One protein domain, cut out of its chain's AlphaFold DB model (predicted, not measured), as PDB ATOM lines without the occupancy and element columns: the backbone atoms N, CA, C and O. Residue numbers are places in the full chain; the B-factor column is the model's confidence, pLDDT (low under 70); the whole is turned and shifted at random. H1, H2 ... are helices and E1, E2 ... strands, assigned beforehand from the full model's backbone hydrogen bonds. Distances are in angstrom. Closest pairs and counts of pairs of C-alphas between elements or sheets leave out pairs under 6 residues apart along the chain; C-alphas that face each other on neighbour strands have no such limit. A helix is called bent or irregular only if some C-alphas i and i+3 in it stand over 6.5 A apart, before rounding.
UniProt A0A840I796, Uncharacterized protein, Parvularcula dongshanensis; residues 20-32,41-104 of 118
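Overview. This is residues 20 to 32 and 41 to 104 of the 118 residues of an uncharacterized protein of Parvularcula dongshanensis (UniProt A0A840I796). One twisted sheet of five strands forms a wall, with two helices, H1 and H2, side by side over one of its faces and no named helix over the other. H1 covers E2 and E3, H2 covers E4 and E5, and the short edge strand E1 has neither helix over it. The printed part has 77 residues, with two named helices and five named strands in the order H1 E1 E2 E3 E4 E5 H2; the sheet has the order E1 E2 E3 E4 E5 and is antiparallel throughout. The class is mixed, helices and strands. The whole is compact and rounded, with a radius of gyration of the C-alphas of 11.6 A and spans of 32 by 27 by 24 A.

Arrangement. H1, residues 20 to 30, is on the sheet at a height of 10.4 A, over E2, residues 48 to 54, and E3, residues 60 to 65. It runs along the strands, at 9 degrees to E2 on the local plane; the closest C-alphas of H1 and E2, those of Arg 27 and Val 54, are 6.0 A apart. E1, residues 43 to 45, and E2 form a hairpin at 126 degrees, with N 43 and O 50 2.8 A apart, within hydrogen-bond range. In the hairpin of E2 and E3, N 51 and O 62 are 3.0 A apart. E3 and E4, residues 70 to 74, form a hairpin with N 63 and O 72 2.9 A apart. E4 and E5, residues 80 to 84, form a hairpin with N 73 and O 81 2.9 A apart. These strands make a meander, each the antiparallel neighbour of the one before. The sheet is twisted, its C-alphas lying up to 4.3 A off the best plane. H2, residues 90 to 102, is on the same face as H1, giving two layers, helices on one face of a sheet. Its height over the sheet is 9.6 A, and it runs along the strands, over E4 and E5; the closest C-alphas of H2 and E5, those of Asp 81 and Met 100, are 5.4 A apart. H1 and H2 are close but not clearly touching, with C-alphas 22 and 94 the closest at 7.0 A, and run the same way at a tilt of 36 degrees, only just steep. Every O i to N i+4 pair of H2 is within hydrogen-bond range, and 6 of 7 in H1.

Along the chain. H1 begins at C-alpha 20, (-125.284, -62.105, 61.578), and is 16.4 A long; it is neither bent nor irregular, but only just: C-alphas 20 and 23 are 6.1 A apart. E1 measures 6.7 A, E2 17.1 A, E3 15.5 A, E4 13.0 A and E5 14.0 A. H2, 18.3 A long, ends at C-alpha 102, (-138.675, -71.250, 52.202).

Size, cuts and confidence. The C-alphas farthest apart, those of Pro 32 and Pro 87, are 33.1 A apart. Residues 33 to 40 are not printed, and C-alphas 32 and 41 are 13.9 A apart across this cut. The links printed whole are tight. Mean pLDDT of the printed part is 91.1, and no printed residue is under 70.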
ATOM      1  N   TYR A  20    -125.877 -60.900  61.021       74.75
ATOM      2  CA  TYR A  20    -125.284 -62.105  61.578       74.75
ATOM      3  C   TYR A  20    -126.152 -62.758  62.670       74.75
ATOM      4  O   TYR A  20    -126.151 -63.973  62.831       74.75
ATOM      5  N   ALA A  21    -126.949 -61.992  63.413       77.69
ATOM      6  CA  ALA A  21    -127.857 -62.575  64.395       77.69
ATOM      7  C   ALA A  21    -128.999 -63.364  63.728       77.69
ATOM      8  O   ALA A  21    -129.412 -64.386  64.267       77.69
ATOM      9  N   VAL A  22    -129.481 -62.934  62.555       80.06
ATOM     10  CA  VAL A  22    -130.620 -63.563  61.852       80.06
ATOM     11  C   VAL A  22    -130.387 -65.060  61.597       80.06
ATOM     12  O   VAL A  22    -131.190 -65.889  62.022       80.06
ATOM     13  N   HIS A  23    -129.260 -65.435  60.987       82.62
ATOM     14  CA  HIS A  23    -128.974 -66.844  60.678       82.62
ATOM     15  C   HIS A  23    -128.674 -67.678  61.932       82.62
ATOM     16  O   HIS A  23    -129.026 -68.857  62.000       82.62
ATOM     17  N   GLY A  24    -128.036 -67.074  62.941       83.75
ATOM     18  CA  GLY A  24    -127.754 -67.755  64.196       83.75
ATOM     19  C   GLY A  24    -129.057 -68.120  64.902       83.75
ATOM     20  O   GLY A  24    -129.251 -69.243  65.361       83.75
ATOM     21  N   LYS A  25    -130.017 -67.198  64.908       86.12
ATOM     22  CA  LYS A  25    -131.334 -67.443  65.491       86.12
ATOM     23  C   LYS A  25    -132.155 -68.471  64.731       86.12
ATOM     24  O   LYS A  25    -132.877 -69.224  65.371       86.12
ATOM     25  N   TYR A  26    -132.013 -68.538  63.412       88.56
ATOM     26  CA  TYR A  26    -132.587 -69.628  62.631       88.56
ATOM     27  C   TYR A  26    -132.027 -70.986  63.085       88.56
ATOM     28  O   TYR A  26    -132.784 -71.857  63.505       88.56
ATOM     29  N   ARG A  27    -130.699 -71.152  63.140       87.81
ATOM     30  CA  ARG A  27    -130.103 -72.411  63.621       87.81
ATOM     31  C   ARG A  27    -130.523 -72.748  65.055       87.81
ATOM     32  O   ARG A  27    -130.790 -73.913  65.341       87.81
ATOM     33  N   LEU A  28    -130.615 -71.739  65.920       86.88
ATOM     34  CA  LEU A  28    -131.054 -71.881  67.307       86.88
ATOM     35  C   LEU A  28    -132.512 -72.349  67.428       86.88
ATOM     36  O   LEU A  28    -132.816 -73.164  68.291       86.88
ATOM     37  N   ALA A  29    -133.411 -71.840  66.582       86.69
ATOM     38  CA  ALA A  29    -134.825 -72.212  66.595       86.69
ATOM     39  C   ALA A  29    -135.067 -73.651  66.111       86.69
ATOM     40  O   ALA A  29    -136.035 -74.284  66.529       86.69
ATOM     41  N   HIS A  30    -134.177 -74.168  65.260       85.00
ATOM     42  CA  HIS A  30    -134.347 -75.450  64.573       85.00
ATOM     43  C   HIS A  30    -133.416 -76.570  65.063       85.00
ATOM     44  O   HIS A  30    -133.483 -77.681  64.551       85.00
ATOM     45  N   THR A  31    -132.558 -76.329  66.057       82.38
ATOM     46  CA  THR A  31    -131.648 -77.346  66.620       82.38
ATOM     47  C   THR A  31    -131.995 -77.608  68.089       82.38
ATOM     48  O   THR A  31    -132.372 -76.670  68.792       82.38
ATOM     49  N   PRO A  32    -131.862 -78.849  68.607       80.81
ATOM     50  CA  PRO A  32    -132.013 -79.097  70.036       80.81
ATOM     51  C   PRO A  32    -131.121 -78.168  70.862       80.81
ATOM     52  O   PRO A  32    -129.956 -77.943  70.525       80.81
ATOM     53  N   THR A  41    -122.867 -71.395  66.386       77.62
ATOM     54  CA  THR A  41    -121.654 -70.887  65.731       77.62
ATOM     55  C   THR A  41    -121.600 -71.250  64.246       77.62
ATOM     56  O   THR A  41    -121.932 -72.366  63.852       77.62
ATOM     57  N   LEU A  42    -121.175 -70.306  63.403       86.06
ATOM     58  CA  LEU A  42    -120.868 -70.598  62.004       86.06
ATOM     59  C   LEU A  42    -119.521 -71.322  61.902       86.06
ATOM     60  O   LEU A  42    -118.554 -70.949  62.566       86.06
ATOM     61  N   TYR A  43    -119.450 -72.323  61.033       90.62
ATOM     62  CA  TYR A  43    -118.211 -72.999  60.670       90.62
ATOM     63  C   TYR A  43    -117.563 -72.313  59.470       90.62
ATOM     64  O   TYR A  43    -118.254 -71.818  58.584       90.62
ATOM     65  N   VAL A  44    -116.234 -72.304  59.423       93.31
ATOM     66  CA  VAL A  44    -115.474 -71.758  58.293       93.31
ATOM     67  C   VAL A  44    -115.267 -72.848  57.242       93.31
ATOM     68  O   VAL A  44    -114.940 -73.984  57.581       93.31
ATOM     69  N   ASN A  45    -115.418 -72.500  55.967       92.50
ATOM     70  CA  ASN A  45    -114.980 -73.316  54.838       92.50
ATOM     71  C   ASN A  45    -114.248 -72.456  53.796       92.50
ATOM     72  O   ASN A  45    -114.061 -71.258  53.991       92.50
ATOM     73  N   ALA A  46    -113.801 -73.078  52.701       93.19
ATOM     74  CA  ALA A  46    -112.998 -72.405  51.679       93.19
ATOM     75  C   ALA A  46    -113.709 -71.203  51.030       93.19
ATOM     76  O   ALA A  46    -113.039 -70.258  50.628       93.19
ATOM     77  N   ASP A  47    -115.043 -71.225  50.950       93.38
ATOM     78  CA  ASP A  47    -115.833 -70.159  50.329       93.38
ATOM     79  C   ASP A  47    -116.319 -69.092  51.334       93.38
ATOM     80  O   ASP A  47    -116.770 -68.018  50.926       93.38
ATOM     81  N   GLY A  48    -116.240 -69.350  52.644       94.44
ATOM     82  CA  GLY A  48    -116.668 -68.413  53.684       94.44
ATOM     83  C   GLY A  48    -117.177 -69.097  54.951       94.44
ATOM     84  O   GLY A  48    -116.424 -69.787  55.638       94.44
ATOM     85  N   LEU A  49    -118.446 -68.853  55.301       94.62
ATOM     86  CA  LEU A  49    -119.051 -69.318  56.553       94.62
ATOM     87  C   LEU A  49    -120.311 -70.152  56.303       94.62
ATOM     88  O   LEU A  49    -121.149 -69.782  55.485       94.62
ATOM     89  N   THR A  50    -120.495 -71.231  57.057       94.00
ATOM     90  CA  THR A  50    -121.625 -72.152  56.917       94.00
ATOM     91  C   THR A  50    -122.261 -72.507  58.253       94.00
ATOM     92  O   THR A  50    -121.584 -72.630  59.272       94.00
ATOM     93  N   THR A  51    -123.571 -72.731  58.262       91.31
ATOM     94  CA  THR A  51    -124.264 -73.307  59.423       91.31
ATOM     95  C   THR A  51    -124.006 -74.804  59.583       91.31
ATOM     96  O   THR A  51    -124.327 -75.366  60.628       91.31
ATOM     97  N   GLY A  52    -123.485 -75.480  58.553       90.38
ATOM     98  CA  GLY A  52    -123.693 -76.919  58.413       90.38
ATOM     99  C   GLY A  52    -125.184 -77.254  58.271       90.38
ATOM    100  O   GLY A  52    -126.018 -76.361  58.089       90.38
ATOM    101  N   LEU A  53    -125.519 -78.543  58.357       92.06
ATOM    102  CA  LEU A  53    -126.897 -79.009  58.213       92.06
ATOM    103  C   LEU A  53    -127.729 -78.630  59.448       92.06
ATOM    104  O   LEU A  53    -127.512 -79.155  60.541       92.06
ATOM    105  N   VAL A  54    -128.688 -77.726  59.264       92.31
ATOM    106  CA  VAL A  54    -129.712 -77.372  60.253       92.31
ATOM    107  C   VAL A  54    -130.891 -78.337  60.090       92.31
ATOM    108  O   VAL A  54    -131.346 -78.514  58.957       92.31
ATOM    109  N   PRO A  55    -131.401 -78.968  61.165       91.19
ATOM    110  CA  PRO A  55    -132.512 -79.913  61.087       91.19
ATOM    111  C   PRO A  55    -133.859 -79.190  60.926       91.19
ATOM    112  O   PRO A  55    -134.682 -79.127  61.834       91.19
ATOM    113  N   ASP A  56    -134.074 -78.655  59.730       90.12
ATOM    114  CA  ASP A  56    -135.321 -78.048  59.279       90.12
ATOM    115  C   ASP A  56    -135.772 -78.719  57.977       90.12
ATOM    116  O   ASP A  56    -134.982 -78.863  57.042       90.12
ATOM    117  N   ALA A  57    -137.018 -79.189  57.925       86.94
ATOM    118  CA  ALA A  57    -137.519 -80.081  56.877       86.94
ATOM    119  C   ALA A  57    -136.578 -81.282  56.604       86.94
ATOM    120  O   ALA A  57    -136.359 -82.113  57.483       86.94
ATOM    121  N   GLN A  58    -136.026 -81.396  55.388       88.81
ATOM    122  CA  GLN A  58    -135.054 -82.439  55.008       88.81
ATOM    123  C   GLN A  58    -133.603 -82.082  55.382       88.81
ATOM    124  O   GLN A  58    -132.677 -82.841  55.099       88.81
ATOM    125  N   GLY A  59    -133.406 -80.923  56.004       92.62
ATOM    126  CA  GLY A  59    -132.122 -80.329  56.327       92.62
ATOM    127  C   GLY A  59    -131.837 -79.116  55.444       92.62
ATOM    128  O   GLY A  59    -131.890 -79.207  54.218       92.62
ATOM    129  N   ILE A  60    -131.491 -77.988  56.065       95.06
ATOM    130  CA  ILE A  60    -131.129 -76.742  55.383       95.06
ATOM    131  C   ILE A  60    -129.700 -76.369  55.752       95.06
ATOM    132  O   ILE A  60    -129.326 -76.350  56.919       95.06
ATOM    133  N   THR A  61    -128.885 -76.056  54.754       95.06
ATOM    134  CA  THR A  61    -127.560 -75.463  54.952       95.06
ATOM    135  C   THR A  61    -127.586 -74.031  54.458       95.06
ATOM    136  O   THR A  61    -127.956 -73.794  53.309       95.06
ATOM    137  N   ILE A  62    -127.174 -73.093  55.307       95.06
ATOM    138  CA  ILE A  62    -126.963 -71.695  54.932       95.06
ATOM    139  C   ILE A  62    -125.462 -71.472  54.740       95.06
ATOM    140  O   ILE A  62    -124.658 -71.845  55.598       95.06
ATOM    141  N   GLN A  63    -125.092 -70.844  53.626       95.69
ATOM    142  CA  GLN A  63    -123.716 -70.518  53.262       95.69
ATOM    143  C   GLN A  63    -123.585 -69.027  52.954       95.69
ATOM    144  O   GLN A  63    -124.212 -68.515  52.028       95.69
ATOM    145  N   PHE A  64    -122.699 -68.353  53.680       94.94
ATOM    146  CA  PHE A  64    -122.099 -67.094  53.263       94.94
ATOM    147  C   PHE A  64    -120.934 -67.411  52.324       94.94
ATOM    148  O   PHE A  64    -119.884 -67.882  52.764       94.94
ATOM    149  N   ASP A  65    -121.128 -67.175  51.031       95.50
ATOM    150  CA  ASP A  65    -120.068 -67.223  50.024       95.50
ATOM    151  C   ASP A  65    -119.459 -65.819  49.948       95.50
ATOM    152  O   ASP A  65    -119.996 -64.911  49.305       95.50
ATOM    153  N   LEU A  66    -118.374 -65.623  50.698       93.31
ATOM    154  CA  LEU A  66    -117.707 -64.330  50.843       93.31
ATOM    155  C   LEU A  66    -116.884 -63.974  49.603       93.31
ATOM    156  O   LEU A  66    -116.658 -62.796  49.349       93.31
ATOM    157  N   HIS A  67    -116.490 -64.970  48.805       95.06
ATOM    158  CA  HIS A  67    -115.812 -64.757  47.527       95.06
ATOM    159  C   HIS A  67    -116.748 -64.177  46.466       95.06
ATOM    160  O   HIS A  67    -116.339 -63.334  45.671       95.06
ATOM    161  N   ARG A  68    -118.003 -64.633  46.437       96.25
ATOM    162  CA  ARG A  68    -119.011 -64.194  45.455       96.25
ATOM    163  C   ARG A  68    -120.019 -63.205  46.029       96.25
ATOM    164  O   ARG A  68    -120.975 -62.871  45.337       96.25
ATOM    165  N   HIS A  69    -119.813 -62.750  47.266       95.12
ATOM    166  CA  HIS A  69    -120.689 -61.817  47.973       95.12
ATOM    167  C   HIS A  69    -122.165 -62.228  47.898       95.12
ATOM    168  O   HIS A  69    -123.020 -61.444  47.492       95.12
ATOM    169  N   ARG A  70    -122.484 -63.472  48.265       96.19
ATOM    170  CA  ARG A  70    -123.862 -63.983  48.241       96.19
ATOM    171  C   ARG A  70    -124.175 -64.845  49.453       96.19
ATOM    172  O   ARG A  70    -123.291 -65.477  50.032       96.19
ATOM    173  N   LEU A  71    -125.453 -64.888  49.801       96.62
ATOM    174  CA  LEU A  71    -126.002 -65.839  50.753       96.62
ATOM    175  C   LEU A  71    -126.744 -66.929  49.987       96.62
ATOM    176  O   LEU A  71    -127.457 -66.625  49.032       96.62
ATOM    177  N   MET A  72    -126.567 -68.181  50.394       96.81
ATOM    178  CA  MET A  72    -127.206 -69.336  49.771       96.81
ATOM    179  C   MET A  72    -127.887 -70.203  50.824       96.81
ATOM    180  O   MET A  72    -127.333 -70.395  51.907       96.81
ATOM    181  N   ALA A  73    -129.037 -70.773  50.479       96.12
ATOM    182  CA  ALA A  73    -129.652 -71.885  51.189       96.12
ATOM    183  C   ALA A  73    -129.737 -73.101  50.265       96.12
ATOM    184  O   ALA A  73    -130.095 -72.973  49.095       96.12
ATOM    185  N   SER A  74    -129.429 -74.285  50.786       95.81
ATOM    186  CA  SER A  74    -129.519 -75.544  50.040       95.81
ATOM    187  C   SER A  74    -130.030 -76.681  50.914       95.81
ATOM    188  O   SER A  74    -129.674 -76.749  52.094       95.81
ATOM    189  N   CYS A  75    -130.783 -77.608  50.324       94.81
ATOM    190  CA  CYS A  75    -131.163 -78.869  50.960       94.81
ATOM    191  C   CYS A  75    -130.432 -80.070  50.322       94.81
ATOM    192  O   CYS A  75    -129.994 -79.986  49.169       94.81
ATOM    193  N   PRO A  76    -130.324 -81.217  51.022       89.88
ATOM    194  CA  PRO A  76    -129.725 -82.438  50.475       89.88
ATOM    195  C   PRO A  76    -130.343 -82.927  49.151       89.88
ATOM    196  O   PRO A  76    -129.676 -83.618  48.389       89.88
ATOM    197  N   GLY A  77    -131.588 -82.540  48.846       83.56
ATOM    198  CA  GLY A  77    -132.283 -82.857  47.592       83.56
ATOM    199  C   GLY A  77    -131.863 -82.019  46.376       83.56
ATOM    200  O   GLY A  77    -132.466 -82.152  45.315       83.56
ATOM    201  N   GLY A  78    -130.863 -81.139  46.513       86.31
ATOM    202  CA  GLY A  78    -130.308 -80.337  45.416       86.31
ATOM    203  C   GLY A  78    -131.072 -79.047  45.103       86.31
ATOM    204  O   GLY A  78    -130.632 -78.269  44.256       86.31
ATOM    205  N   ILE A  79    -132.184 -78.780  45.795       91.50
ATOM    206  CA  ILE A  79    -132.887 -77.498  45.694       91.50
ATOM    207  C   ILE A  79    -132.073 -76.450  46.452       91.50
ATOM    208  O   ILE A  79    -131.637 -76.676  47.584       91.50
ATOM    209  N   SER A  80    -131.867 -75.299  45.820       94.50
ATOM    210  CA  SER A  80    -131.171 -74.172  46.427       94.50
ATOM    211  C   SER A  80    -131.763 -72.845  45.977       94.50
ATOM    212  O   SER A  80    -132.388 -72.761  44.919       94.50
ATOM    213  N   ASP A  81    -131.560 -71.819  46.797       97.12
ATOM    214  CA  ASP A  81    -131.845 -70.428  46.461       97.12
ATOM    215  C   ASP A  81    -130.742 -69.518  47.015       97.12
ATOM    216  O   ASP A  81    -129.982 -69.909  47.909       97.12
ATOM    217  N   SER A  82    -130.607 -68.316  46.461       97.00
ATOM    218  CA  SER A  82    -129.560 -67.378  46.862       97.00
ATOM    219  C   SER A  82    -129.884 -65.931  46.520       97.00
ATOM    220  O   SER A  82    -130.638 -65.650  45.589       97.00
ATOM    221  N   PHE A  83    -129.241 -64.999  47.219       97.38
ATOM    222  CA  PHE A  83    -129.259 -63.582  46.860       97.38
ATOM    223  C   PHE A  83    -127.912 -62.904  47.138       97.38
ATOM    224  O   PHE A  83    -127.124 -63.358  47.971       97.38
ATOM    225  N   ALA A  84    -127.646 -61.803  46.431       96.88
ATOM    226  CA  ALA A  84    -126.422 -61.021  46.588       96.88
ATOM    227  C   ALA A  84    -126.407 -60.233  47.910       96.88
ATOM    228  O   ALA A  84    -127.395 -59.598  48.292       96.88
ATOM    229  N   LEU A  85    -125.263 -60.253  48.591       93.25
ATOM    230  CA  LEU A  85    -124.967 -59.464  49.782       93.25
ATOM    231  C   LEU A  85    -124.504 -58.069  49.359       93.25
ATOM    232  O   LEU A  85    -123.314 -57.771  49.290       93.25
ATOM    233  N   GLU A  86    -125.480 -57.221  49.073       92.50
ATOM    234  CA  GLU A  86    -125.293 -55.809  48.744       92.50
ATOM    235  C   GLU A  86    -125.738 -54.927  49.920       92.50
ATOM    236  O   GLU A  86    -126.467 -55.402  50.799       92.50
ATOM    237  N   PRO A  87    -125.340 -53.642  49.967       91.75
ATOM    238  CA  PRO A  87    -125.863 -52.714  50.961       91.75
ATOM    239  C   PRO A  87    -127.397 -52.692  50.934       91.75
ATOM    240  O   PRO A  87    -128.010 -52.274  49.955       91.75
ATOM    241  N   MET A  88    -128.019 -53.150  52.017       90.88
ATOM    242  CA  MET A  88    -129.471 -53.193  52.177       90.88
ATOM    243  C   MET A  88    -129.852 -52.947  53.630       90.88
ATOM    244  O   MET A  88    -129.021 -53.072  54.536       90.88
ATOM    245  N   SER A  89    -131.114 -52.590  53.863       89.12
ATOM    246  CA  SER A  89    -131.605 -52.530  55.230       89.12
ATOM    247  C   SER A  89    -131.649 -53.937  55.824       89.12
ATOM    248  O   SER A  89    -131.837 -54.935  55.126       89.12
ATOM    249  N   VAL A  90    -131.517 -54.028  57.142       85.50
ATOM    250  CA  VAL A  90    -131.681 -55.301  57.850       85.50
ATOM    251  C   VAL A  90    -133.070 -55.910  57.614       85.50
ATOM    252  O   VAL A  90    -133.197 -57.127  57.531       85.50
ATOM    253  N   ALA A  91    -134.109 -55.078  57.492       87.06
ATOM    254  CA  ALA A  91    -135.462 -55.552  57.215       87.06
ATOM    255  C   ALA A  91    -135.555 -56.216  55.831       87.06
ATOM    256  O   ALA A  91    -136.148 -57.285  55.703       87.06
ATOM    257  N   ASP A  92    -134.913 -55.626  54.817       90.44
ATOM    258  CA  ASP A  92    -134.825 -56.229  53.484       90.44
ATOM    259  C   ASP A  92    -134.028 -57.532  53.519       90.44
ATOM    260  O   ASP A  92    -134.401 -58.503  52.862       90.44
ATOM    261  N   PHE A  93    -132.957 -57.575  54.316       91.00
ATOM    262  CA  PHE A  93    -132.183 -58.792  54.520       91.00
ATOM    263  C   PHE A  93    -133.029 -59.906  55.157       91.00
ATOM    264  O   PHE A  93    -133.037 -61.011  54.628       91.00
ATOM    265  N   ASP A  94    -133.763 -59.638  56.243       90.00
ATOM    266  CA  ASP A  94    -134.622 -60.633  56.919       90.00
ATOM    267  C   ASP A  94    -135.738 -61.148  55.994       90.00
ATOM    268  O   ASP A  94    -136.014 -62.351  55.956       90.00
ATOM    269  N   ALA A  95    -136.325 -60.265  55.179       92.00
ATOM    270  CA  ALA A  95    -137.323 -60.641  54.182       92.00
ATOM    271  C   ALA A  95    -136.730 -61.536  53.079       92.00
ATOM    272  O   ALA A  95    -137.292 -62.589  52.768       92.00
ATOM    273  N   ARG A  96    -135.576 -61.156  52.511       95.19
ATOM    274  CA  ARG A  96    -134.865 -61.958  51.497       95.19
ATOM    275  C   ARG A  96    -134.388 -63.291  52.062       95.19
ATOM    276  O   ARG A  96    -134.507 -64.308  51.391       95.19
ATOM    277  N   PHE A  97    -133.895 -63.293  53.296       93.69
ATOM    278  CA  PHE A  97    -133.481 -64.492  54.011       93.69
ATOM    279  C   PHE A  97    -134.647 -65.463  54.194       93.69
ATOM    280  O   PHE A  97    -134.513 -66.624  53.826       93.69
ATOM    281  N   SER A  98    -135.794 -64.977  54.681       93.56
ATOM    282  CA  SER A  98    -137.007 -65.785  54.867       93.56
ATOM    283  C   SER A  98    -137.468 -66.420  53.551       93.56
ATOM    284  O   SER A  98    -137.671 -67.629  53.482       93.56
ATOM    285  N   ALA A  99    -137.534 -65.633  52.474       95.25
ATOM    286  CA  ALA A  99    -137.905 -66.148  51.157       95.25
ATOM    287  C   ALA A  99    -136.902 -67.191  50.627       95.25
ATOM    288  O   ALA A  99    -137.302 -68.208  50.061       95.25
ATOM    289  N   MET A 100    -135.601 -66.954  50.834       95.69
ATOM    290  CA  MET A 100    -134.523 -67.841  50.388       95.69
ATOM    291  C   MET A 100    -134.570 -69.208  51.083       95.69
ATOM    292  O   MET A 100    -134.293 -70.214  50.438       95.69
ATOM    293  N   ILE A 101    -134.908 -69.277  52.377       94.44
ATOM    294  CA  ILE A 101    -134.991 -70.555  53.112       94.44
ATOM    295  C   ILE A 101    -136.290 -71.318  52.837       94.44
ATOM    296  O   ILE A 101    -136.279 -72.547  52.841       94.44
ATOM    297  N   GLU A 102    -137.388 -70.622  52.534       94.44
ATOM    298  CA  GLU A 102    -138.675 -71.250  52.202       94.44
ATOM    299  C   GLU A 102    -138.629 -72.003  50.865       94.44
ATOM    300  O   GLU A 102    -139.257 -73.051  50.710       94.44
ATOM    301  N   ARG A 103    -137.835 -71.526  49.901       93.00
ATOM    302  CA  ARG A 103    -137.673 -72.144  48.572       93.00
ATOM    303  C   ARG A 103    -137.171 -73.596  48.594       93.00
ATOM    304  O   ARG A 103    -137.796 -74.428  47.937       93.00
ATOM    305  N   PRO A 104    -136.088 -73.944  49.313       92.62
ATOM    306  CA  PRO A 104    -135.668 -75.330  49.511       92.62
ATOM    307  C   PRO A 104    -136.534 -76.106  50.521       92.62
ATOM    308  O   PRO A 104    -136.254 -77.281  50.763       92.62
TER     309      PRO A 104